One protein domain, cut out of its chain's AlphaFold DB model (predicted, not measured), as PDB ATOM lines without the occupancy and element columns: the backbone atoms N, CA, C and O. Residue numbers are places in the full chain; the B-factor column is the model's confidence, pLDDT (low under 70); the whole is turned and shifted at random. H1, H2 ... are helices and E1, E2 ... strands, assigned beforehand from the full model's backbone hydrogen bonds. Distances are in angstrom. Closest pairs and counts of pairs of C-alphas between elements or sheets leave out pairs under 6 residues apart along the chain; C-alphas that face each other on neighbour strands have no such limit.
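What this domain is: This is residues 7 to 179 of the 1146 residues of an uncharacterized protein of Kordia periserrulae (UniProt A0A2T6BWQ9). A long helix, H8, runs through the middle of a helical body: H5 crosses it, H7 folds back along it as a hairpin, H9 packs near its last residues, and H6 packs on H5. The hairpin of H2 and H3 makes one far end of the body, and residues 7 to 20, with strand E1, stick out as a free arm. The printed part has 173 residues with nine named helices and two named strands, in the order E1, H1 to H9, E2; the class is mostly helix, and the strands pair with no named strand. It is only just loose, close to compact, with a radius of gyration of the C-alphas of 18.9 A and spans of 55 by 52 by 32 A.

How they stand to each other: E1, residues 7 to 16, bends by 50 degrees at residue 10 and is apart from H1, residues 23 to 29. H2, residues 42 to 47, and H3, residues 51 to 64, form a helical hairpin at a steep tilt of 42 degrees, the closest C-alphas being those of Ala 45 and Arg 54, 5.1 A apart. The hub is H8, residues 135 to 153, which touches four helices. H4, residues 72 to 78, only just touches it, with 3 pairs of C-alphas within 8 A, closest at Lys 72 and Leu 137, 4.8 A. H5, residues 80 to 92, touches H8 about perpendicular at 89 degrees, closest at the C-alphas of Ala 86 and Ala 147, 5.1 A. H5 also forms a hairpin with H6, residues 98 to 111, at a shallow tilt of 10 degrees, closest at the C-alphas of His 81 and Phe 108, 6.5 A. H7, residues 118 to 130, forms a hairpin with H8 at a shallow tilt of 33 degrees, only just short of steep, closest at the C-alphas of Leu 125 and Leu 141, 6.1 A. H9, residues 161 to 168, touches residues 146 to 153 of H8, closest at the C-alphas of Phe 150 and Ala 168, 6.0 A; H1 only just touches H9, with 3 pairs of C-alphas within 8 A. Residues 171 to 172 of E2, residues 171 to 174, pair parallel with residues 30 to 31. Every O i to N i+4 pair is within hydrogen-bond range in H1 to H7 and H9; in H8 14 of 15 are.

Where its parts are: E1 begins at C-alpha 7 (228.309, 244.696, 206.591) and is 27.3 A long. H3 measures 19.8 A, H5 18.4 A, H6 20.3 A and H7 18.2 A. H8 measures 26.9 A, from C-alpha 135 (210.300, 273.709, 179.702). E2 ends at C-alpha 174 (200.770, 276.406, 191.827).

The domain as a whole: The C-alphas of Asn 7 and Gly 64 are the two farthest apart, 62.4 A. Without residues 7 to 20 the body spans 52 by 39 by 24 A. The printed part has no cut, and the link from H1 to H2 is long. Residues 14 to 15, 17 to 18 and 51 have a pLDDT under 70.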
ATOM      1  N   ASN A   7     229.220 245.516 207.382       78.06
ATOM      2  CA  ASN A   7     228.309 244.696 206.591       78.06
ATOM      3  C   ASN A   7     226.865 245.176 206.813       78.06
ATOM      4  O   ASN A   7     226.535 245.650 207.891       78.06
ATOM      5  N   THR A   8     225.980 245.057 205.824       82.38
ATOM      6  CA  THR A   8     224.539 245.261 206.058       82.38
ATOM      7  C   THR A   8     223.920 243.910 206.399       82.38
ATOM      8  O   THR A   8     224.008 242.993 205.583       82.38
ATOM      9  N   LEU A   9     223.301 243.783 207.575       77.75
ATOM     10  CA  LEU A   9     222.563 242.583 207.988       77.75
ATOM     11  C   LEU A   9     221.317 242.408 207.112       77.75
ATOM     12  O   LEU A   9     221.183 241.427 206.385       77.75
ATOM     13  N   TYR A  10     220.432 243.405 207.144       80.06
ATOM     14  CA  TYR A  10     219.221 243.480 206.329       80.06
ATOM     15  C   TYR A  10     218.737 244.929 206.189       80.06
ATOM     16  O   TYR A  10     219.276 245.868 206.784       80.06
ATOM     17  N   ARG A  11     217.713 245.101 205.352       74.44
ATOM     18  CA  ARG A  11     216.979 246.348 205.130       74.44
ATOM     19  C   ARG A  11     215.510 246.078 205.385       74.44
ATOM     20  O   ARG A  11     215.013 245.030 204.977       74.44
ATOM     21  N   PHE A  12     214.834 247.024 206.010       70.75
ATOM     22  CA  PHE A  12     213.400 246.980 206.233       70.75
ATOM     23  C   PHE A  12     212.807 248.382 206.086       70.75
ATOM     24  O   PHE A  12     213.514 249.361 205.837       70.75
ATOM     25  N   VAL A  13     211.486 248.449 206.146       71.38
ATOM     26  CA  VAL A  13     210.710 249.638 205.817       71.38
ATOM     27  C   VAL A  13     209.630 249.799 206.868       71.38
ATOM     28  O   VAL A  13     208.948 248.830 207.196       71.38
ATOM     29  N   THR A  14     209.458 251.022 207.346       69.19
ATOM     30  CA  THR A  14     208.392 251.417 208.272       69.19
ATOM     31  C   THR A  14     207.627 252.591 207.686       69.19
ATOM     32  O   THR A  14     208.227 253.465 207.062       69.19
ATOM     33  N   MET A  15     206.309 252.610 207.866       68.12
ATOM     34  CA  MET A  15     205.428 253.645 207.316       68.12
ATOM     35  C   MET A  15     204.998 254.616 208.416       68.12
ATOM     36  O   MET A  15     204.965 254.244 209.592       68.12
ATOM     37  N   ARG A  16     204.670 255.852 208.028       71.56
ATOM     38  CA  ARG A  16     203.976 256.836 208.868       71.56
ATOM     39  C   ARG A  16     203.327 257.934 208.027       71.56
ATOM     40  O   ARG A  16     203.631 258.112 206.842       71.56
ATOM     41  N   ALA A  17     202.457 258.708 208.667       66.81
ATOM     42  CA  ALA A  17     201.925 259.929 208.076       66.81
ATOM     43  C   ALA A  17     203.035 261.001 207.919       66.81
ATOM     44  O   ALA A  17     203.977 261.017 208.721       66.81
ATOM     45  N   PRO A  18     202.936 261.904 206.921       67.81
ATOM     46  CA  PRO A  18     203.821 263.064 206.827       67.81
ATOM     47  C   PRO A  18     203.613 264.003 208.020       67.81
ATOM     48  O   PRO A  18     202.478 264.200 208.463       67.81
ATOM     49  N   GLU A  19     204.680 264.630 208.507       71.75
ATOM     50  CA  GLU A  19     204.560 265.642 209.563       71.75
ATOM     51  C   GLU A  19     203.971 266.957 209.031       71.75
ATOM     52  O   GLU A  19     204.367 267.449 207.974       71.75
ATOM     53  N   LEU A  20     203.030 267.554 209.774       72.00
ATOM     54  CA  LEU A  20     202.458 268.854 209.417       72.00
ATOM     55  C   LEU A  20     203.500 269.965 209.577       72.00
ATOM     56  O   LEU A  20     204.067 270.159 210.652       72.00
ATOM     57  N   ILE A  21     203.709 270.728 208.506       74.50
ATOM     58  CA  ILE A  21     204.693 271.808 208.473       74.50
ATOM     59  C   ILE A  21     204.282 272.988 209.382       74.50
ATOM     60  O   ILE A  21     203.120 273.400 209.407       74.50
ATOM     61  N   GLY A  22     205.236 273.583 210.103       72.12
ATOM     62  CA  GLY A  22     204.988 274.795 210.894       72.12
ATOM     63  C   GLY A  22     204.764 276.033 210.015       72.12
ATOM     64  O   GLY A  22     205.363 276.153 208.945       72.12
ATOM     65  N   GLU A  23     203.953 277.001 210.465       71.19
ATOM     66  CA  GLU A  23     203.638 278.214 209.676       71.19
ATOM     67  C   GLU A  23     204.886 278.997 209.231       71.19
ATOM     68  O   GLU A  23     204.913 279.552 208.134       71.19
ATOM     69  N   THR A  24     205.940 279.022 210.053       72.69
ATOM     70  CA  THR A  24     207.203 279.704 209.731       72.69
ATOM     71  C   THR A  24     207.965 279.006 208.602       72.69
ATOM     72  O   THR A  24     208.419 279.675 207.675       72.69
ATOM     73  N   ASP A  25     208.048 277.672 208.619       73.94
ATOM     74  CA  ASP A  25     208.641 276.893 207.526       73.94
ATOM     75  C   ASP A  25     207.780 276.952 206.259       73.94
ATOM     76  O   ASP A  25     208.317 277.074 205.159       73.94
ATOM     77  N   LYS A  26     206.448 276.991 206.393       77.19
ATOM     78  CA  LYS A  26     205.519 277.236 205.278       77.19
ATOM     79  C   LYS A  26     205.799 278.586 204.605       77.19
ATOM     80  O   LYS A  26     205.894 278.655 203.383       77.19
ATOM     81  N   ALA A  27     205.988 279.643 205.398       77.69
ATOM     82  CA  ALA A  27     206.221 281.007 204.921       77.69
ATOM     83  C   ALA A  27     207.637 281.266 204.366       77.69
ATOM     84  O   ALA A  27     207.822 282.227 203.618       77.69
ATOM     85  N   LEU A  28     208.633 280.448 204.729       81.31
ATOM     86  CA  LEU A  28     210.026 280.576 204.269       81.31
ATOM     87  C   LEU A  28     210.430 279.515 203.227       81.31
ATOM     88  O   LEU A  28     211.372 279.730 202.469       81.31
ATOM     89  N   GLY A  29     209.732 278.380 203.165       82.06
ATOM     90  CA  GLY A  29     210.003 277.287 202.230       82.06
ATOM     91  C   GLY A  29     209.220 277.355 200.916       82.06
ATOM     92  O   GLY A  29     209.617 276.697 199.952       82.06
ATOM     93  N   PHE A  30     208.136 278.137 200.849       87.75
ATOM     94  CA  PHE A  30     207.186 278.092 199.734       87.75
ATOM     95  C   PHE A  30     206.806 279.486 199.216       87.75
ATOM     96  O   PHE A  30     206.470 280.390 199.977       87.75
ATOM     97  N   VAL A  31     206.837 279.649 197.891       89.81
ATOM     98  CA  VAL A  31     206.501 280.890 197.180       89.81
ATOM     99  C   VAL A  31     205.083 280.770 196.629       89.81
ATOM    100  O   VAL A  31     204.835 279.939 195.760       89.81
ATOM    101  N   GLN A  32     204.158 281.587 197.124       88.56
ATOM    102  CA  GLN A  32     202.745 281.584 196.718       88.56
ATOM    103  C   GLN A  32     202.398 282.834 195.897       88.56
ATOM    104  O   GLN A  32     203.073 283.862 196.008       88.56
ATOM    105  N   PHE A  33     201.337 282.758 195.088       87.94
ATOM    106  CA  PHE A  33     200.798 283.930 194.400       87.94
ATOM    107  C   PHE A  33     200.254 284.948 195.428       87.94
ATOM    108  O   PHE A  33     199.551 284.541 196.358       87.94
ATOM    109  N   PRO A  34     200.549 286.259 195.316       84.56
ATOM    110  CA  PRO A  34     200.096 287.240 196.302       84.56
ATOM    111  C   PRO A  34     198.569 287.402 196.314       84.56
ATOM    112  O   PRO A  34     197.971 287.811 195.324       84.56
ATOM    113  N   THR A  35     197.931 287.184 197.467       78.50
ATOM    114  CA  THR A  35     196.461 287.267 197.619       78.50
ATOM    115  C   THR A  35     195.871 288.672 197.426       78.50
ATOM    116  O   THR A  35     194.654 288.832 197.450       78.50
ATOM    117  N   SER A  36     196.714 289.702 197.307       81.44
ATOM    118  CA  SER A  36     196.322 291.091 197.041       81.44
ATOM    119  C   SER A  36     196.317 291.464 195.557       81.44
ATOM    120  O   SER A  36     195.835 292.544 195.223       81.44
ATOM    121  N   GLU A  37     196.874 290.615 194.692       87.31
ATOM    122  CA  GLU A  37     197.006 290.857 193.253       87.31
ATOM    123  C   GLU A  37     195.944 290.073 192.464       87.31
ATOM    124  O   GLU A  37     195.343 289.119 192.961       87.31
ATOM    125  N   THR A  38     195.712 290.465 191.212       86.56
ATOM    126  CA  THR A  38     194.833 289.750 190.271       86.56
ATOM    127  C   THR A  38     195.662 289.000 189.235       86.56
ATOM    128  O   THR A  38     196.624 289.561 188.722       86.56
ATOM    129  N   SER A  39     195.268 287.771 188.903       88.50
ATOM    130  CA  SER A  39     195.897 286.933 187.869       88.50
ATOM    131  C   SER A  39     194.887 286.645 186.766       88.50
ATOM    132  O   SER A  39     193.734 286.319 187.061       88.50
ATOM    133  N   GLU A  40     195.334 286.690 185.511       88.31
ATOM    134  CA  GLU A  40     194.510 286.357 184.338       88.31
ATOM    135  C   GLU A  40     194.007 284.896 184.353       88.31
ATOM    136  O   GLU A  40     193.045 284.567 183.662       88.31
ATOM    137  N   PHE A  41     194.600 284.021 185.179       88.62
ATOM    138  CA  PHE A  41     194.227 282.606 185.304       88.62
ATOM    139  C   PHE A  41     193.567 282.267 186.649       88.62
ATOM    140  O   PHE A  41     192.478 281.692 186.676       88.62
ATOM    141  N   ILE A  42     194.183 282.638 187.782       86.75
ATOM    142  CA  ILE A  42     193.675 282.247 189.113       86.75
ATOM    143  C   ILE A  42     192.364 282.976 189.433       86.75
ATOM    144  O   ILE A  42     191.427 282.371 189.961       86.75
ATOM    145  N   THR A  43     192.260 284.269 189.107       87.62
ATOM    146  CA  THR A  43     191.073 285.072 189.427       87.62
ATOM    147  C   THR A  43     189.793 284.549 188.749       87.62
ATOM    148  O   THR A  43     188.824 284.321 189.481       87.62
ATOM    149  N   PRO A  44     189.737 284.284 187.425       85.44
ATOM    150  CA  PRO A  44     188.543 283.695 186.811       85.44
ATOM    151  C   PRO A  44     188.274 282.254 187.276       85.44
ATOM    152  O   PRO A  44     187.118 281.914 187.529       85.44
ATOM    153  N   ALA A  45     189.307 281.425 187.484       83.94
ATOM    154  CA  ALA A  45     189.134 280.054 187.982       83.94
ATOM    155  C   ALA A  45     188.523 279.999 189.401       83.94
ATOM    156  O   ALA A  45     187.718 279.113 189.703       83.94
ATOM    157  N   THR A  46     188.852 280.982 190.248       84.31
ATOM    158  CA  THR A  46     188.318 281.136 191.616       84.31
ATOM    159  C   THR A  46     186.883 281.670 191.641       84.31
ATOM    160  O   THR A  46     186.126 281.364 192.558       84.31
ATOM    161  N   GLN A  47     186.477 282.449 190.634       84.44
ATOM    162  CA  GLN A  47     185.108 282.970 190.518       84.44
ATOM    163  C   GLN A  47     184.110 281.936 189.964       84.44
ATOM    164  O   GLN A  47     182.899 282.123 190.095       84.44
ATOM    165  N   ALA A  48     184.591 280.845 189.361       81.62
ATOM    166  CA  ALA A  48     183.754 279.801 188.783       81.62
ATOM    167  C   ALA A  48     183.169 278.844 189.842       81.62
ATOM    168  O   ALA A  48     183.893 278.180 190.590       81.62
ATOM    169  N   ALA A  49     181.835 278.743 189.861       75.44
ATOM    170  CA  ALA A  49     181.083 277.999 190.874       75.44
ATOM    171  C   ALA A  49     181.043 276.470 190.668       75.44
ATOM    172  O   ALA A  49     180.829 275.748 191.640       75.44
ATOM    173  N   THR A  50     181.244 275.970 189.442       74.31
ATOM    174  CA  THR A  50     181.245 274.527 189.115       74.31
ATOM    175  C   THR A  50     182.537 274.120 188.388       74.31
ATOM    176  O   THR A  50     183.208 274.996 187.825       74.31
ATOM    177  N   PRO A  51     182.920 272.826 188.381       66.88
ATOM    178  CA  PRO A  51     184.119 272.348 187.685       66.88
ATOM    179  C   PRO A  51     184.122 272.651 186.178       66.88
ATOM    180  O   PRO A  51     185.142 273.072 185.636       66.88
ATOM    181  N   GLU A  52     182.979 272.528 185.504       71.56
ATOM    182  CA  GLU A  52     182.834 272.750 184.058       71.56
ATOM    183  C   GLU A  52     182.909 274.243 183.720       71.56
ATOM    184  O   GLU A  52     183.567 274.646 182.756       71.56
ATOM    185  N   ALA A  53     182.287 275.090 184.551       75.75
ATOM    186  CA  ALA A  53     182.405 276.540 184.438       75.75
ATOM    187  C   ALA A  53     183.856 277.000 184.654       75.75
ATOM    188  O   ALA A  53     184.314 277.930 183.989       75.75
ATOM    189  N   ARG A  54     184.597 276.329 185.547       80.25
ATOM    190  CA  ARG A  54     186.017 276.593 185.809       80.25
ATOM    191  C   ARG A  54     186.897 276.174 184.637       80.25
ATOM    192  O   ARG A  54     187.706 276.984 184.195       80.25
ATOM    193  N   LYS A  55     186.691 274.971 184.091       79.56
ATOM    194  CA  LYS A  55     187.366 274.490 182.875       79.56
ATOM    195  C   LYS A  55     187.161 275.465 181.715       79.56
ATOM    196  O   LYS A  55     188.132 275.961 181.155       79.56
ATOM    197  N   THR A  56     185.908 275.850 181.464       80.06
ATOM    198  CA  THR A  56     185.553 276.847 180.438       80.06
ATOM    199  C   THR A  56     186.253 278.188 180.682       80.06
ATOM    200  O   THR A  56     186.810 278.767 179.755       80.06
ATOM    201  N   ALA A  57     186.277 278.685 181.925       83.75
ATOM    202  CA  ALA A  57     186.943 279.944 182.265       83.75
ATOM    203  C   ALA A  57     188.465 279.899 182.029       83.75
ATOM    204  O   ALA A  57     189.036 280.876 181.545       83.75
ATOM    205  N   ILE A  58     189.113 278.767 182.324       84.81
ATOM    206  CA  ILE A  58     190.546 278.551 182.083       84.81
ATOM    207  C   ILE A  58     190.838 278.446 180.579       84.81
ATOM    208  O   ILE A  58     191.768 279.086 180.097       84.81
ATOM    209  N   GLU A  59     190.024 277.722 179.807       84.25
ATOM    210  CA  GLU A  59     190.137 277.654 178.341       84.25
ATOM    211  C   GLU A  59     189.954 279.040 177.685       84.25
ATOM    212  O   GLU A  59     190.710 279.419 176.782       84.25
ATOM    213  N   THR A  60     189.009 279.848 178.182       85.31
ATOM    214  CA  THR A  60     188.841 281.253 177.779       85.31
ATOM    215  C   THR A  60     190.065 282.104 178.144       85.31
ATOM    216  O   THR A  60     190.511 282.902 177.320       85.31
ATOM    217  N   ALA A  61     190.652 281.926 179.333       87.38
ATOM    218  CA  ALA A  61     191.872 282.632 179.731       87.38
ATOM    219  C   ALA A  61     193.068 282.254 178.837       87.38
ATOM    220  O   ALA A  61     193.737 283.136 178.305       87.38
ATOM    221  N   ILE A  62     193.290 280.961 178.570       86.06
ATOM    222  CA  ILE A  62     194.361 280.471 177.682       86.06
ATOM    223  C   ILE A  62     194.222 281.037 176.261       86.06
ATOM    224  O   ILE A  62     195.220 281.397 175.640       86.06
ATOM    225  N   THR A  63     192.998 281.121 175.732       85.88
ATOM    226  CA  THR A  63     192.751 281.640 174.373       85.88
ATOM    227  C   THR A  63     192.779 283.168 174.279       85.88
ATOM    228  O   THR A  63     193.071 283.696 173.204       85.88
ATOM    229  N   GLY A  64     192.503 283.883 175.375       84.38
ATOM    230  CA  GLY A  64     192.589 285.346 175.450       84.38
ATOM    231  C   GLY A  64     193.977 285.890 175.811       84.38
ATOM    232  O   GLY A  64     194.310 287.012 175.422       84.38
ATOM    233  N   TYR A  65     194.792 285.120 176.535       91.31
ATOM    234  CA  TYR A  65     196.092 285.561 177.038       91.31
ATOM    235  C   TYR A  65     197.183 285.540 175.959       91.31
ATOM    236  O   TYR A  65     197.318 284.593 175.185       91.31
ATOM    237  N   THR A  66     198.010 286.588 175.929       89.75
ATOM    238  CA  THR A  66     199.216 286.657 175.093       89.75
ATOM    239  C   THR A  66     200.432 286.801 176.009       89.75
ATOM    240  O   THR A  66     200.517 287.819 176.695       89.75
ATOM    241  N   PRO A  67     201.371 285.836 176.022       89.25
ATOM    242  CA  PRO A  67     202.482 285.853 176.964       89.25
ATOM    243  C   PRO A  67     203.437 287.023 176.720       89.25
ATOM    244  O   PRO A  67     203.811 287.316 175.577       89.25
ATOM    245  N   VAL A  68     203.873 287.661 177.805       89.19
ATOM    246  CA  VAL A  68     204.776 288.823 177.784       89.19
ATOM    247  C   VAL A  68     206.173 288.397 177.327       89.19
ATOM    248  O   VAL A  68     206.814 289.079 176.521       89.19
ATOM    249  N   TYR A  69     206.631 287.227 177.774       89.25
ATOM    250  CA  TYR A  69     207.942 286.665 177.473       89.25
ATOM    251  C   TYR A  69     207.834 285.304 176.774       89.25
ATOM    252  O   TYR A  69     208.232 284.271 177.306       89.25
ATOM    253  N   ALA A  70     207.408 285.306 175.507       82.50
ATOM    254  CA  ALA A  70     207.224 284.102 174.679       82.50
ATOM    255  C   ALA A  70     208.465 283.184 174.483       82.50
ATOM    256  O   ALA A  70     208.371 282.159 173.812       82.50
ATOM    257  N   SER A  71     209.650 283.533 175.005       88.00
ATOM    258  CA  SER A  71     210.822 282.643 175.023       88.00
ATOM    259  C   SER A  71     211.853 283.049 176.080       88.00
ATOM    260  O   SER A  71     211.988 284.223 176.435       88.00
ATOM    261  N   LYS A  72     212.700 282.093 176.486       87.19
ATOM    262  CA  LYS A  72     213.873 282.336 177.349       87.19
ATOM    263  C   LYS A  72     214.807 283.433 176.813       87.19
ATOM    264  O   LYS A  72     215.412 284.166 177.595       87.19
ATOM    265  N   ALA A  73     214.928 283.560 175.490       87.75
ATOM    266  CA  ALA A  73     215.738 284.599 174.854       87.75
ATOM    267  C   ALA A  73     215.115 285.998 175.011       87.75
ATOM    268  O   ALA A  73     215.837 286.954 175.301       87.75
ATOM    269  N   ALA A  74     213.787 286.115 174.884       86.88
ATOM    270  CA  ALA A  74     213.064 287.362 175.135       86.88
ATOM    271  C   ALA A  74     213.186 287.787 176.608       86.88
ATOM    272  O   ALA A  74     213.608 288.910 176.888       86.88
ATOM    273  N   LEU A  75     212.942 286.857 177.541       88.31
ATOM    274  CA  LEU A  75     213.054 287.092 178.984       88.31
ATOM    275  C   LEU A  75     214.464 287.560 179.396       88.31
ATOM    276  O   LEU A  75     214.600 288.543 180.128       88.31
ATOM    277  N   LYS A  76     215.521 286.913 178.874       88.50
ATOM    278  CA  LYS A  76     216.916 287.326 179.112       88.50
ATOM    279  C   LYS A  76     217.232 288.703 178.522       88.50
ATOM    280  O   LYS A  76     217.985 289.459 179.128       88.50
ATOM    281  N   THR A  77     216.701 289.022 177.342       87.94
ATOM    282  CA  THR A  77     216.980 290.301 176.665       87.94
ATOM    283  C   THR A  77     216.337 291.475 177.403       87.94
ATOM    284  O   THR A  77     216.952 292.531 177.507       87.94
ATOM    285  N   ALA A  78     215.136 291.282 177.954       85.31
ATOM    286  CA  ALA A  78     214.444 292.299 178.742       85.31
ATOM    287  C   ALA A  78     215.038 292.490 180.152       85.31
ATOM    288  O   ALA A  78     215.107 293.614 180.636       85.31
ATOM    289  N   ASN A  79     215.486 291.407 180.804       87.69
ATOM    290  CA  ASN A  79     215.818 291.393 182.236       87.69
ATOM    291  C   ASN A  79     217.208 290.782 182.525       87.69
ATOM    292  O   ASN A  79     217.347 289.935 183.405       87.69
ATOM    293  N   SER A  80     218.244 291.174 181.775       88.69
ATOM    294  CA  SER A  80     219.562 290.502 181.754       88.69
ATOM    295  C   SER A  80     220.248 290.346 183.120       88.69
ATOM    296  O   SER A  80     220.712 289.255 183.443       88.69
ATOM    297  N   HIS A  81     220.297 291.397 183.942       88.56
ATOM    298  CA  HIS A  81     220.962 291.343 185.251       88.56
ATOM    299  C   HIS A  81     220.203 290.467 186.260       88.56
ATOM    300  O   HIS A  81     220.816 289.682 186.984       88.56
ATOM    301  N   PHE A  82     218.867 290.535 186.268       90.62
ATOM    302  CA  PHE A  82     218.048 289.667 187.118       90.62
ATOM    303  C   PHE A  82     218.080 288.207 186.633       90.62
ATOM    304  O   PHE A  82     218.137 287.294 187.452       90.62
ATOM    305  N   PHE A  83     218.155 287.978 185.314       90.50
ATOM    306  CA  PHE A  83     218.368 286.654 184.722       90.50
ATOM    307  C   PHE A  83     219.642 285.991 185.259       90.50
ATOM    308  O   PHE A  83     219.628 284.819 185.636       90.50
ATOM    309  N   GLU A  84     220.753 286.729 185.289       90.50
ATOM    310  CA  GLU A  84     222.045 286.214 185.750       90.50
ATOM    311  C   GLU A  84     222.036 285.905 187.252       90.50
ATOM    312  O   GLU A  84     222.525 284.844 187.643       90.50
ATOM    313  N   LEU A  85     221.402 286.746 188.079       91.44
ATOM    314  CA  LEU A  85     221.208 286.454 189.503       91.44
ATOM    315  C   LEU A  85     220.331 285.209 189.717       91.44
ATOM    316  O   LEU A  85     220.737 284.291 190.429       91.44
ATOM    317  N   ALA A  86     219.154 285.147 189.086       91.56
ATOM    318  CA  ALA A  86     218.186 284.069 189.289       91.56
ATOM    319  C   ALA A  86     218.709 282.700 188.819       91.56
ATOM    320  O   ALA A  86     218.546 281.688 189.507       91.56
ATOM    321  N   THR A  87     219.390 282.667 187.668       90.88
ATOM    322  CA  THR A  87     220.009 281.436 187.152       90.88
ATOM    323  C   THR A  87     221.225 281.009 187.978       90.88
ATOM    324  O   THR A  87     221.388 279.814 188.225       90.88
ATOM    325  N   TRP A  88     222.039 281.950 188.474       93.38
ATOM    326  CA  TRP A  88     223.147 281.635 189.382       93.38
ATOM    327  C   TRP A  88     222.655 281.092 190.730       93.38
ATOM    328  O   TRP A  88     223.179 280.079 191.198       93.38
ATOM    329  N   LEU A  89     221.635 281.716 191.330       91.44
ATOM    330  CA  LEU A  89     221.076 281.297 192.617       91.44
ATOM    331  C   LEU A  89     220.529 279.867 192.526       91.44
ATOM    332  O   LEU A  89     220.937 279.000 193.297       91.44
ATOM    333  N   THR A  90     219.692 279.592 191.522       88.81
ATOM    334  CA  THR A  90     219.089 278.265 191.311       88.81
ATOM    335  C   THR A  90     220.143 277.181 191.069       88.81
ATOM    336  O   THR A  90     220.022 276.080 191.604       88.81
ATOM    337  N   ALA A  91     221.214 277.490 190.328       88.88
ATOM    338  CA  ALA A  91     222.301 276.546 190.064       88.88
ATOM    339  C   ALA A  91     223.160 276.222 191.304       88.88
ATOM    340  O   ALA A  91     223.695 275.117 191.399       88.88
ATOM    341  N   ASN A  92     223.297 277.155 192.256       91.19
ATOM    342  CA  ASN A  92     224.206 277.024 193.405       91.19
ATOM    343  C   ASN A  92     223.496 276.831 194.761       91.19
ATOM    344  O   ASN A  92     224.168 276.688 195.784       91.19
ATOM    345  N   ARG A  93     222.156 276.780 194.780       87.75
ATOM    346  CA  ARG A  93     221.270 276.779 195.967       87.75
ATOM    347  C   ARG A  93     221.546 275.765 197.085       87.75
ATOM    348  O   ARG A  93     220.999 275.903 198.172       87.75
ATOM    349  N   SER A  94     222.347 274.733 196.835       83.62
ATOM    350  CA  SER A  94     222.725 273.707 197.821       83.62
ATOM    351  C   SER A  94     224.211 273.714 198.194       83.62
ATOM    352  O   SER A  94     224.657 272.818 198.908       83.62
ATOM    353  N   LYS A  95     225.005 274.660 197.665       88.81
ATOM    354  CA  LYS A  95     226.478 274.647 197.775       88.81
ATOM    355  C   LYS A  95     227.151 276.016 197.923       88.81
ATOM    356  O   LYS A  95     228.337 276.033 198.238       88.81
ATOM    357  N   PHE A  96     226.459 277.138 197.696       89.94
ATOM    358  CA  PHE A  96     227.082 278.464 197.814       89.94
ATOM    359  C   PHE A  96     227.550 278.766 199.245       89.94
ATOM    360  O   PHE A  96     226.908 278.376 200.224       89.94
ATOM    361  N   THR A  97     228.632 279.530 199.371       90.50
ATOM    362  CA  THR A  97     229.025 280.168 200.634       90.50
ATOM    363  C   THR A  97     228.332 281.522 200.808       90.50
ATOM    364  O   THR A  97     227.938 282.166 199.833       90.50
ATOM    365  N   VAL A  98     228.217 281.996 202.056       88.12
ATOM    366  CA  VAL A  98     227.635 283.320 202.357       88.12
ATOM    367  C   VAL A  98     228.389 284.432 201.613       88.12
ATOM    368  O   VAL A  98     227.766 285.322 201.051       88.12
ATOM    369  N   THR A  99     229.721 284.349 201.523       88.19
ATOM    370  CA  THR A  99     230.555 285.349 200.834       88.19
ATOM    371  C   THR A  99     230.283 285.427 199.328       88.19
ATOM    372  O   THR A  99     230.198 286.527 198.784       88.19
ATOM    373  N   GLU A 100     230.126 284.287 198.647       89.56
ATOM    374  CA  GLU A 100     229.800 284.252 197.212       89.56
ATOM    375  C   GLU A 100     228.398 284.801 196.936       89.56
ATOM    376  O   GLU A 100     228.201 285.549 195.978       89.56
ATOM    377  N   LEU A 101     227.439 284.464 197.805       90.75
ATOM    378  CA  LEU A 101     226.078 284.983 197.754       90.75
ATOM    379  C   LEU A 101     226.051 286.507 197.934       90.75
ATOM    380  O   LEU A 101     225.480 287.196 197.091       90.75
ATOM    381  N   THR A 102     226.681 287.039 198.988       87.75
ATOM    382  CA  THR A 102     226.735 288.488 199.241       87.75
ATOM    383  C   THR A 102     227.342 289.220 198.050       87.75
ATOM    384  O   THR A 102     226.737 290.163 197.553       87.75
ATOM    385  N   ALA A 103     228.460 288.726 197.502       90.50
ATOM    386  CA  ALA A 103     229.074 289.319 196.316       90.50
ATOM    387  C   ALA A 103     228.124 289.355 195.103       90.50
ATOM    388  O   ALA A 103     228.137 290.326 194.353       90.50
ATOM    389  N   LYS A 104     227.283 288.329 194.911       90.75
ATOM    390  CA  LYS A 104     226.309 288.265 193.808       90.75
ATOM    391  C   LYS A 104     225.087 289.158 194.005       90.75
ATOM    392  O   LYS A 104     224.612 289.750 193.037       90.75
ATOM    393  N   VAL A 105     224.597 289.278 195.236       88.94
ATOM    394  CA  VAL A 105     223.502 290.194 195.586       88.94
ATOM    395  C   VAL A 105     223.971 291.652 195.498       88.94
ATOM    396  O   VAL A 105     223.263 292.484 194.937       88.94
ATOM    397  N   ASP A 106     225.186 291.955 195.960       88.19
ATOM    398  CA  ASP A 106     225.783 293.293 195.873       88.19
ATOM    399  C   ASP A 106     226.081 293.713 194.428       88.19
ATOM    400  O   ASP A 106     225.856 294.872 194.079       88.19
ATOM    401  N   ASP A 107     226.567 292.795 193.584       88.25
ATOM    402  CA  ASP A 107     226.772 292.999 192.140       88.25
ATOM    403  C   ASP A 107     225.441 293.362 191.458       88.25
ATOM    404  O   ASP A 107     225.336 294.409 190.819       88.25
ATOM    405  N   PHE A 108     224.376 292.586 191.703       89.56
ATOM    406  CA  PHE A 108     223.032 292.902 191.208       89.56
ATOM    407  C   PHE A 108     222.536 294.275 191.696       89.56
ATOM    408  O   PHE A 108     222.140 295.105 190.877       89.56
ATOM    409  N   ASN A 109     222.612 294.556 193.001       86.81
ATOM    410  CA  ASN A 109     222.156 295.824 193.580       86.81
ATOM    411  C   ASN A 109     222.907 297.042 193.005       86.81
ATOM    412  O   ASN A 109     222.304 298.095 192.796       86.81
ATOM    413  N   GLN A 110     224.203 296.904 192.700       86.31
ATOM    414  CA  GLN A 110     225.016 297.964 192.089       86.31
ATOM    415  C   GLN A 110     224.609 298.301 190.647       86.31
ATOM    416  O   GLN A 110     224.837 299.429 190.210       86.31
ATOM    417  N   THR A 111     223.984 297.374 189.910       83.88
ATOM    418  CA  THR A 111     223.508 297.650 188.538       83.88
ATOM    419  C   THR A 111     222.339 298.636 188.498       83.88
ATOM    420  O   THR A 111     222.120 299.277 187.470       83.88
ATOM    421  N   GLY A 112     221.563 298.745 189.584       77.31
ATOM    422  CA  GLY A 112     220.308 299.502 189.606       77.31
ATOM    423  C   GLY A 112     219.229 298.954 188.659       77.31
ATOM    424  O   GLY A 112     218.294 299.681 188.324       77.31
ATOM    425  N   ALA A 113     219.362 297.707 188.190       80.94
ATOM    426  CA  ALA A 113     218.419 297.092 187.266       80.94
ATOM    427  C   ALA A 113     217.028 296.920 187.899       80.94
ATOM    428  O   ALA A 113     216.893 296.481 189.042       80.94
ATOM    429  N   ALA A 114     215.983 297.233 187.131       78.06
ATOM    430  CA  ALA A 114     214.611 296.985 187.551       78.06
ATOM    431  C   ALA A 114     214.327 295.476 187.623       78.06
ATOM    432  O   ALA A 114     214.756 294.704 186.765       78.06
ATOM    433  N   ILE A 115     213.576 295.070 188.645       85.19
ATOM    434  CA  ILE A 115     213.010 293.724 188.748       85.19
ATOM    435  C   ILE A 115     211.745 293.685 187.866       85.19
ATOM    436  O   ILE A 115     210.962 294.637 187.929       85.19
ATOM    437  N   PRO A 116     211.520 292.629 187.057       85.94
ATOM    438  CA  PRO A 116     210.305 292.502 186.249       85.94
ATOM    439  C   PRO A 116     209.037 292.433 187.111       85.94
ATOM    440  O   PRO A 116     209.081 292.044 188.281       85.94
ATOM    441  N   ASN A 117     207.893 292.774 186.517       89.38
ATOM    442  CA  ASN A 117     206.597 292.641 187.172       89.38
ATOM    443  C   ASN A 117     206.317 291.163 187.490       89.38
ATOM    444  O   ASN A 117     206.232 290.327 186.593       89.38
ATOM    445  N   MET A 118     206.176 290.833 188.773       91.12
ATOM    446  CA  MET A 118     206.002 289.443 189.198       91.12
ATOM    447  C   MET A 118     204.644 288.864 188.798       91.12
ATOM    448  O   MET A 118     204.569 287.659 188.597       91.12
ATOM    449  N   VAL A 119     203.601 289.688 188.630       91.25
ATOM    450  CA  VAL A 119     202.289 289.212 188.152       91.25
ATOM    451  C   VAL A 119     202.402 288.701 186.713       91.25
ATOM    452  O   VAL A 119     201.948 287.602 186.421       91.25
ATOM    453  N   GLU A 120     203.122 289.421 185.844       90.69
ATOM    454  CA  GLU A 120     203.417 288.975 184.470       90.69
ATOM    455  C   GLU A 120     204.230 287.670 184.452       90.69
ATOM    456  O   GLU A 120     203.942 286.785 183.657       90.69
ATOM    457  N   ILE A 121     205.212 287.515 185.352       93.31
ATOM    458  CA  ILE A 121     206.003 286.275 185.478       93.31
ATOM    459  C   ILE A 121     205.140 285.094 185.953       93.31
ATOM    460  O   ILE A 121     205.341 283.973 185.486       93.31
ATOM    461  N   TRP A 122     204.188 285.327 186.864       93.50
ATOM    462  CA  TRP A 122     203.230 284.313 187.310       93.50
ATOM    463  C   TRP A 122     202.258 283.912 186.197       93.50
ATOM    464  O   TRP A 122     202.064 282.721 185.980       93.50
ATOM    465  N   ASP A 123     201.680 284.865 185.469       92.69
ATOM    466  CA  ASP A 123     200.718 284.555 184.407       92.69
ATOM    467  C   ASP A 123     201.391 283.926 183.171       92.69
ATOM    468  O   ASP A 123     200.858 282.955 182.632       92.69
ATOM    469  N   ASP A 124     202.613 284.334 182.804       92.75
ATOM    470  CA  ASP A 124     203.429 283.616 181.810       92.75
ATOM    471  C   ASP A 124     203.756 282.180 182.266       92.75
ATOM    472  O   ASP A 124     203.794 281.259 181.444       92.75
ATOM    473  N   LEU A 125     203.984 281.959 183.569       92.25
ATOM    474  CA  LEU A 125     204.229 280.629 184.134       92.25
ATOM    475  C   LEU A 125     202.965 279.762 184.095       92.25
ATOM    476  O   LEU A 125     203.043 278.615 183.657       92.25
ATOM    477  N   HIS A 126     201.812 280.299 184.504       91.19
ATOM    478  CA  HIS A 126     200.524 279.608 184.420       91.19
ATOM    479  C   HIS A 126     200.194 279.251 182.968       91.19
ATOM    480  O   HIS A 126     199.926 278.086 182.680       91.19
ATOM    481  N   TYR A 127     200.317 280.204 182.039       89.94
ATOM    482  CA  TYR A 127     200.134 279.958 180.610       89.94
ATOM    483  C   TYR A 127     201.064 278.852 180.096       89.94
ATOM    484  O   TYR A 127     200.610 277.925 179.425       89.94
ATOM    485  N   ASN A 128     202.357 278.898 180.431       87.06
ATOM    486  CA  ASN A 128     203.334 277.899 179.992       87.06
ATOM    487  C   ASN A 128     203.062 276.498 180.580       87.06
ATOM    488  O   ASN A 128     203.232 275.506 179.873       87.06
ATOM    489  N   ILE A 129     202.593 276.401 181.829       86.31
ATOM    490  CA  ILE A 129     202.162 275.133 182.439       86.31
ATOM    491  C   ILE A 129     200.909 274.598 181.731       86.31
ATOM    492  O   ILE A 129     200.919 273.475 181.233       86.31
ATOM    493  N   LEU A 130     199.858 275.416 181.622       85.19
ATOM    494  CA  LEU A 130     198.567 275.022 181.051       85.19
ATOM    495  C   LEU A 130     198.658 274.638 179.566       85.19
ATOM    496  O   LEU A 130     197.958 273.734 179.120       85.19
ATOM    497  N   THR A 131     199.553 275.274 178.807       82.12
ATOM    498  CA  THR A 131     199.779 274.981 177.378       82.12
ATOM    499  C   THR A 131     200.872 273.941 177.110       82.12
ATOM    500  O   THR A 131     201.123 273.623 175.949       82.12
ATOM    501  N   SER A 132     201.529 273.397 178.145       76.25
ATOM    502  CA  SER A 132     202.719 272.533 178.005       76.25
ATOM    503  C   SER A 132     203.819 273.155 177.123       76.25
ATOM    504  O   SER A 132     204.364 272.515 176.223       76.25
ATOM    505  N   GLY A 133     204.125 274.432 177.377       76.94
ATOM    506  CA  GLY A 133     205.102 275.228 176.633       76.94
ATOM    507  C   GLY A 133     206.572 274.855 176.890       76.94
ATOM    508  O   GLY A 133     206.901 273.813 177.455       76.94
ATOM    509  N   ASP A 134     207.491 275.731 176.460       83.06
ATOM    510  CA  ASP A 134     208.944 275.519 176.584       83.06
ATOM    511  C   ASP A 134     209.370 275.303 178.050       83.06
ATOM    512  O   ASP A 134     209.335 276.232 178.864       83.06
ATOM    513  N   SER A 135     209.834 274.091 178.366       82.88
ATOM    514  CA  SER A 135     210.300 273.709 179.702       82.88
ATOM    515  C   SER A 135     211.500 274.534 180.176       82.88
ATOM    516  O   SER A 135     211.611 274.817 181.369       82.88
ATOM    517  N   TYR A 136     212.360 275.006 179.265       85.75
ATOM    518  CA  TYR A 136     213.495 275.862 179.616       85.75
ATOM    519  C   TYR A 136     213.085 277.300 179.934       85.75
ATOM    520  O   TYR A 136     213.825 277.989 180.640       85.75
ATOM    521  N   LEU A 137     211.955 277.775 179.401       89.38
ATOM    522  CA  LEU A 137     211.338 279.033 179.818       89.38
ATOM    523  C   LEU A 137     210.701 278.851 181.201       89.38
ATOM    524  O   LEU A 137     210.990 279.635 182.102       89.38
ATOM    525  N   ARG A 138     209.936 277.769 181.389       89.88
ATOM    526  CA  ARG A 138     209.282 277.386 182.651       89.88
ATOM    527  C   ARG A 138     210.243 277.363 183.844       89.88
ATOM    528  O   ARG A 138     209.996 278.030 184.843       89.88
ATOM    529  N   ASP A 139     211.383 276.682 183.705       87.56
ATOM    530  CA  ASP A 139     212.431 276.622 184.737       87.56
ATOM    531  C   ASP A 139     212.998 278.004 185.100       87.56
ATOM    532  O   ASP A 139     213.336 278.267 186.256       87.56
ATOM    533  N   VAL A 140     213.110 278.910 184.124       89.88
ATOM    534  CA  VAL A 140     213.616 280.270 184.360       89.88
ATOM    535  C   VAL A 140     212.550 281.142 185.024       89.88
ATOM    536  O   VAL A 140     212.894 281.889 185.936       89.88
ATOM    537  N   LEU A 141     211.274 281.017 184.646       92.38
ATOM    538  CA  LEU A 141     210.162 281.704 185.319       92.38
ATOM    539  C   LEU A 141     210.068 281.274 186.796       92.38
ATOM    540  O   LEU A 141     210.041 282.125 187.684       92.38
ATOM    541  N   LEU A 142     210.161 279.968 187.080       91.94
ATOM    542  CA  LEU A 142     210.266 279.441 188.449       91.94
ATOM    543  C   LEU A 142     211.488 280.013 189.192       91.94
ATOM    544  O   LEU A 142     211.368 280.466 190.331       91.94
ATOM    545  N   SER A 143     212.651 280.061 188.532       91.81
ATOM    546  CA  SER A 143     213.877 280.648 189.097       91.81
ATOM    547  C   SER A 143     213.720 282.138 189.434       91.81
ATOM    548  O   SER A 143     214.282 282.600 190.425       91.81
ATOM    549  N   TYR A 144     212.964 282.904 188.637       93.25
ATOM    550  CA  TYR A 144     212.701 284.330 188.875       93.25
ATOM    551  C   TYR A 144     211.851 284.541 190.132       93.25
ATOM    552  O   TYR A 144     212.184 285.401 190.951       93.25
ATOM    553  N   LEU A 145     210.799 283.737 190.309       93.75
ATOM    554  CA  LEU A 145     209.936 283.784 191.494       93.75
ATOM    555  C   LEU A 145     210.724 283.442 192.767       93.75
ATOM    556  O   LEU A 145     210.666 284.189 193.745       93.75
ATOM    557  N   VAL A 146     211.537 282.378 192.732       92.50
ATOM    558  CA  VAL A 146     212.419 281.997 193.851       92.50
ATOM    559  C   VAL A 146     213.466 283.080 194.134       92.50
ATOM    560  O   VAL A 146     213.686 283.420 195.293       92.50
ATOM    561  N   ALA A 147     214.082 283.678 193.110       92.31
ATOM    562  CA  ALA A 147     215.073 284.739 193.296       92.31
ATOM    563  C   ALA A 147     214.474 286.022 193.892       92.31
ATOM    564  O   ALA A 147     215.087 286.635 194.767       92.31
ATOM    565  N   LYS A 148     213.263 286.416 193.477       92.69
ATOM    566  CA  LYS A 148     212.556 287.555 194.080       92.69
ATOM    567  C   LYS A 148     212.207 287.277 195.539       92.69
ATOM    568  O   LYS A 148     212.525 288.086 196.406       92.69
ATOM    569  N   PHE A 149     211.618 286.112 195.806       92.06
ATOM    570  CA  PHE A 149     211.287 285.669 197.154       92.06
ATOM    571  C   PHE A 149     212.523 285.605 198.062       92.06
ATOM    572  O   PHE A 149     212.469 286.035 199.212       92.06
ATOM    573  N   PHE A 150     213.656 285.133 197.541       92.06
ATOM    574  CA  PHE A 150     214.926 285.124 198.256       92.06
ATOM    575  C   PHE A 150     215.364 286.543 198.646       92.06
ATOM    576  O   PHE A 150     215.642 286.796 199.818       92.06
ATOM    577  N   LEU A 151     215.368 287.491 197.700       90.50
ATOM    578  CA  LEU A 151     215.756 288.881 197.970       90.50
ATOM    579  C   LEU A 151     214.873 289.554 199.036       90.50
ATOM    580  O   LEU A 151     215.397 290.309 199.857       90.50
ATOM    581  N   ASP A 152     213.572 289.247 199.055       89.69
ATOM    582  CA  ASP A 152     212.598 289.790 200.014       89.69
ATOM    583  C   ASP A 152     212.720 289.200 201.434       89.69
ATOM    584  O   ASP A 152     212.253 289.805 202.405       89.69
ATOM    585  N   ASN A 153     213.306 288.003 201.571       89.44
ATOM    586  CA  ASN A 153     213.298 287.226 202.816       89.44
ATOM    587  C   ASN A 153     214.693 286.910 203.388       89.44
ATOM    588  O   ASN A 153     214.781 286.557 204.560       89.44
ATOM    589  N   GLN A 154     215.784 287.108 202.639       87.50
ATOM    590  CA  GLN A 154     217.165 286.849 203.095       87.50
ATOM    591  C   GLN A 154     217.567 287.612 204.372       87.50
ATOM    592  O   GLN A 154     218.463 287.178 205.085       87.50
ATOM    593  N   LEU A 155     216.905 288.737 204.677       85.81
ATOM    594  CA  LEU A 155     217.128 289.534 205.894       85.81
ATOM    595  C   LEU A 155     216.240 289.111 207.083       85.81
ATOM    596  O   LEU A 155     216.317 289.726 208.144       85.81
ATOM    597  N   LYS A 156     215.365 288.113 206.900       85.00
ATOM    598  CA  LYS A 156     214.449 287.581 207.927       85.00
ATOM    599  C   LYS A 156     214.927 286.255 208.530       85.00
ATOM    600  O   LYS A 156     214.314 285.775 209.477       85.00
ATOM    601  N   VAL A 157     215.981 285.667 207.964       84.56
ATOM    602  CA  VAL A 157     216.617 284.423 208.414       84.56
ATOM    603  C   VAL A 157     218.025 284.716 208.924       84.56
ATOM    604  O   VAL A 157     218.612 285.742 208.573       84.56
ATOM    605  N   ASP A 158     218.576 283.820 209.740       83.06
ATOM    606  CA  ASP A 158     219.958 283.949 210.190       83.06
ATOM    607  C   ASP A 158     220.929 283.883 209.003       83.06
ATOM    608  O   ASP A 158     220.753 283.120 208.052       83.06
ATOM    609  N   ALA A 159     222.002 284.676 209.067       80.62
ATOM    610  CA  ALA A 159     222.993 284.798 207.996       80.62
ATOM    611  C   ALA A 159     223.960 283.592 207.914       80.62
ATOM    612  O   ALA A 159     225.151 283.751 207.626       80.62
ATOM    613  N   THR A 160     223.474 282.380 208.194       85.38
ATOM    614  CA  THR A 160     224.237 281.140 208.034       85.38
ATOM    615  C   THR A 160     224.111 280.615 206.605       85.38
ATOM    616  O   THR A 160     223.135 280.870 205.898       85.38
ATOM    617  N   ALA A 161     225.095 279.827 206.165       82.88
ATOM    618  CA  ALA A 161     225.010 279.168 204.865       82.88
ATOM    619  C   ALA A 161     223.811 278.203 204.786       82.88
ATOM    620  O   ALA A 161     223.198 278.106 203.731       82.88
ATOM    621  N   LYS A 162     223.453 277.524 205.887       83.25
ATOM    622  CA  LYS A 162     222.382 276.515 205.913       83.25
ATOM    623  C   LYS A 162     221.008 277.152 205.702       83.25
ATOM    624  O   LYS A 162     220.242 276.680 204.865       83.25
ATOM    625  N   ASP A 163     220.721 278.242 206.406       83.69
ATOM    626  CA  ASP A 163     219.395 278.874 206.394       83.69
ATOM    627  C   ASP A 163     219.158 279.641 205.086       83.69
ATOM    628  O   ASP A 163     218.098 279.527 204.467       83.69
ATOM    629  N   LEU A 164     220.192 280.321 204.579       87.69
ATOM    630  CA  LEU A 164     220.152 280.958 203.262       87.69
ATOM    631  C   LEU A 164     220.057 279.919 202.127       87.69
ATOM    632  O   LEU A 164     219.318 280.135 201.168       87.69
ATOM    633  N   GLN A 165     220.730 278.766 202.225       88.69
ATOM    634  CA  GLN A 165     220.537 277.667 201.267       88.69
ATOM    635  C   GLN A 165     219.118 277.079 201.345       88.69
ATOM    636  O   GLN A 165     218.529 276.808 200.300       88.69
ATOM    637  N   LYS A 166     218.533 276.932 202.546       84.19
ATOM    638  CA  LYS A 166     217.137 276.489 202.719       84.19
ATOM    639  C   LYS A 166     216.163 277.443 202.012       84.19
ATOM    640  O   LYS A 166     215.308 276.974 201.255       84.19
ATOM    641  N   LEU A 167     216.358 278.755 202.180       87.56
ATOM    642  CA  LEU A 167     215.574 279.814 201.531       87.56
ATOM    643  C   LEU A 167     215.745 279.821 199.997       87.56
ATOM    644  O   LEU A 167     214.768 279.925 199.258       87.56
ATOM    645  N   ALA A 168     216.970 279.647 199.490       88.19
ATOM    646  CA  ALA A 168     217.260 279.584 198.049       88.19
ATOM    647  C   ALA A 168     216.733 278.309 197.354       88.19
ATOM    648  O   ALA A 168     216.762 278.198 196.125       88.19
ATOM    649  N   GLN A 169     216.273 277.329 198.130       87.38
ATOM    650  CA  GLN A 169     215.660 276.091 197.651       87.38
ATOM    651  C   GLN A 169     214.126 276.116 197.701       87.38
ATOM    652  O   GLN A 169     213.513 275.083 197.416       87.38
ATOM    653  N   ALA A 170     213.514 277.259 198.040       88.25
ATOM    654  CA  ALA A 170     212.067 277.401 198.136       88.25
ATOM    655  C   ALA A 170     211.333 276.901 196.875       88.25
ATOM    656  O   ALA A 170     211.823 277.021 195.743       88.25
ATOM    657  N   ARG A 171     210.151 276.309 197.070       87.44
ATOM    658  CA  ARG A 171     209.315 275.774 195.987       87.44
ATOM    659  C   ARG A 171     208.186 276.736 195.648       87.44
ATOM    660  O   ARG A 171     207.546 277.295 196.531       87.44
ATOM    661  N   VAL A 172     207.944 276.927 194.356       89.62
ATOM    662  CA  VAL A 172     206.804 277.708 193.864       89.62
ATOM    663  C   VAL A 172     205.551 276.850 193.984       89.62
ATOM    664  O   VAL A 172     205.554 275.706 193.527       89.62
ATOM    665  N   VAL A 173     204.509 277.396 194.605       88.44
ATOM    666  CA  VAL A 173     203.213 276.739 194.767       88.44
ATOM    667  C   VAL A 173     202.293 277.160 193.627       88.44
ATOM    668  O   VAL A 173     202.074 278.352 193.428       88.44
ATOM    669  N   ILE A 174     201.755 276.188 192.894       87.69
ATOM    670  CA  ILE A 174     200.770 276.406 191.827       87.69
ATOM    671  C   ILE A 174     199.395 276.021 192.357       87.69
ATOM    672  O   ILE A 174     199.241 274.978 192.997       87.69
ATOM    673  N   ASP A 175     198.394 276.858 192.096       84.50
ATOM    674  CA  ASP A 175     197.055 276.606 192.607       84.50
ATOM    675  C   ASP A 175     196.369 275.454 191.854       84.50
ATOM    676  O   ASP A 175     196.209 275.499 190.633       84.50
ATOM    677  N   LYS A 176     195.930 274.424 192.590       76.88
ATOM    678  CA  LYS A 176     195.193 273.273 192.059       76.88
ATOM    679  C   LYS A 176     193.888 273.666 191.369       76.88
ATOM    680  O   LYS A 176     193.394 272.896 190.554       76.88
ATOM    681  N   ILE A 177     193.357 274.862 191.643       77.25
ATOM    682  CA  ILE A 177     192.180 275.404 190.954       77.25
ATOM    683  C   ILE A 177     192.409 275.666 189.456       77.25
ATOM    684  O   ILE A 177     191.444 275.765 188.707       77.25
ATOM    685  N   LEU A 178     193.661 275.748 188.995       80.00
ATOM    686  CA  LEU A 178     193.997 275.917 187.576       80.00
ATOM    687  C   LEU A 178     193.800 274.642 186.740       80.00
ATOM    688  O   LEU A 178     194.075 274.639 185.543       80.00
ATOM    689  N   PHE A 179     193.315 273.567 187.351       76.19
ATOM    690  CA  PHE A 179     193.147 272.268 186.726       76.19
ATOM    691  C   PHE A 179     191.785 271.674 187.124       76.19
ATOM    692  O   PHE A 179     191.372 271.754 188.286       76.19
TER     693      PHE A 179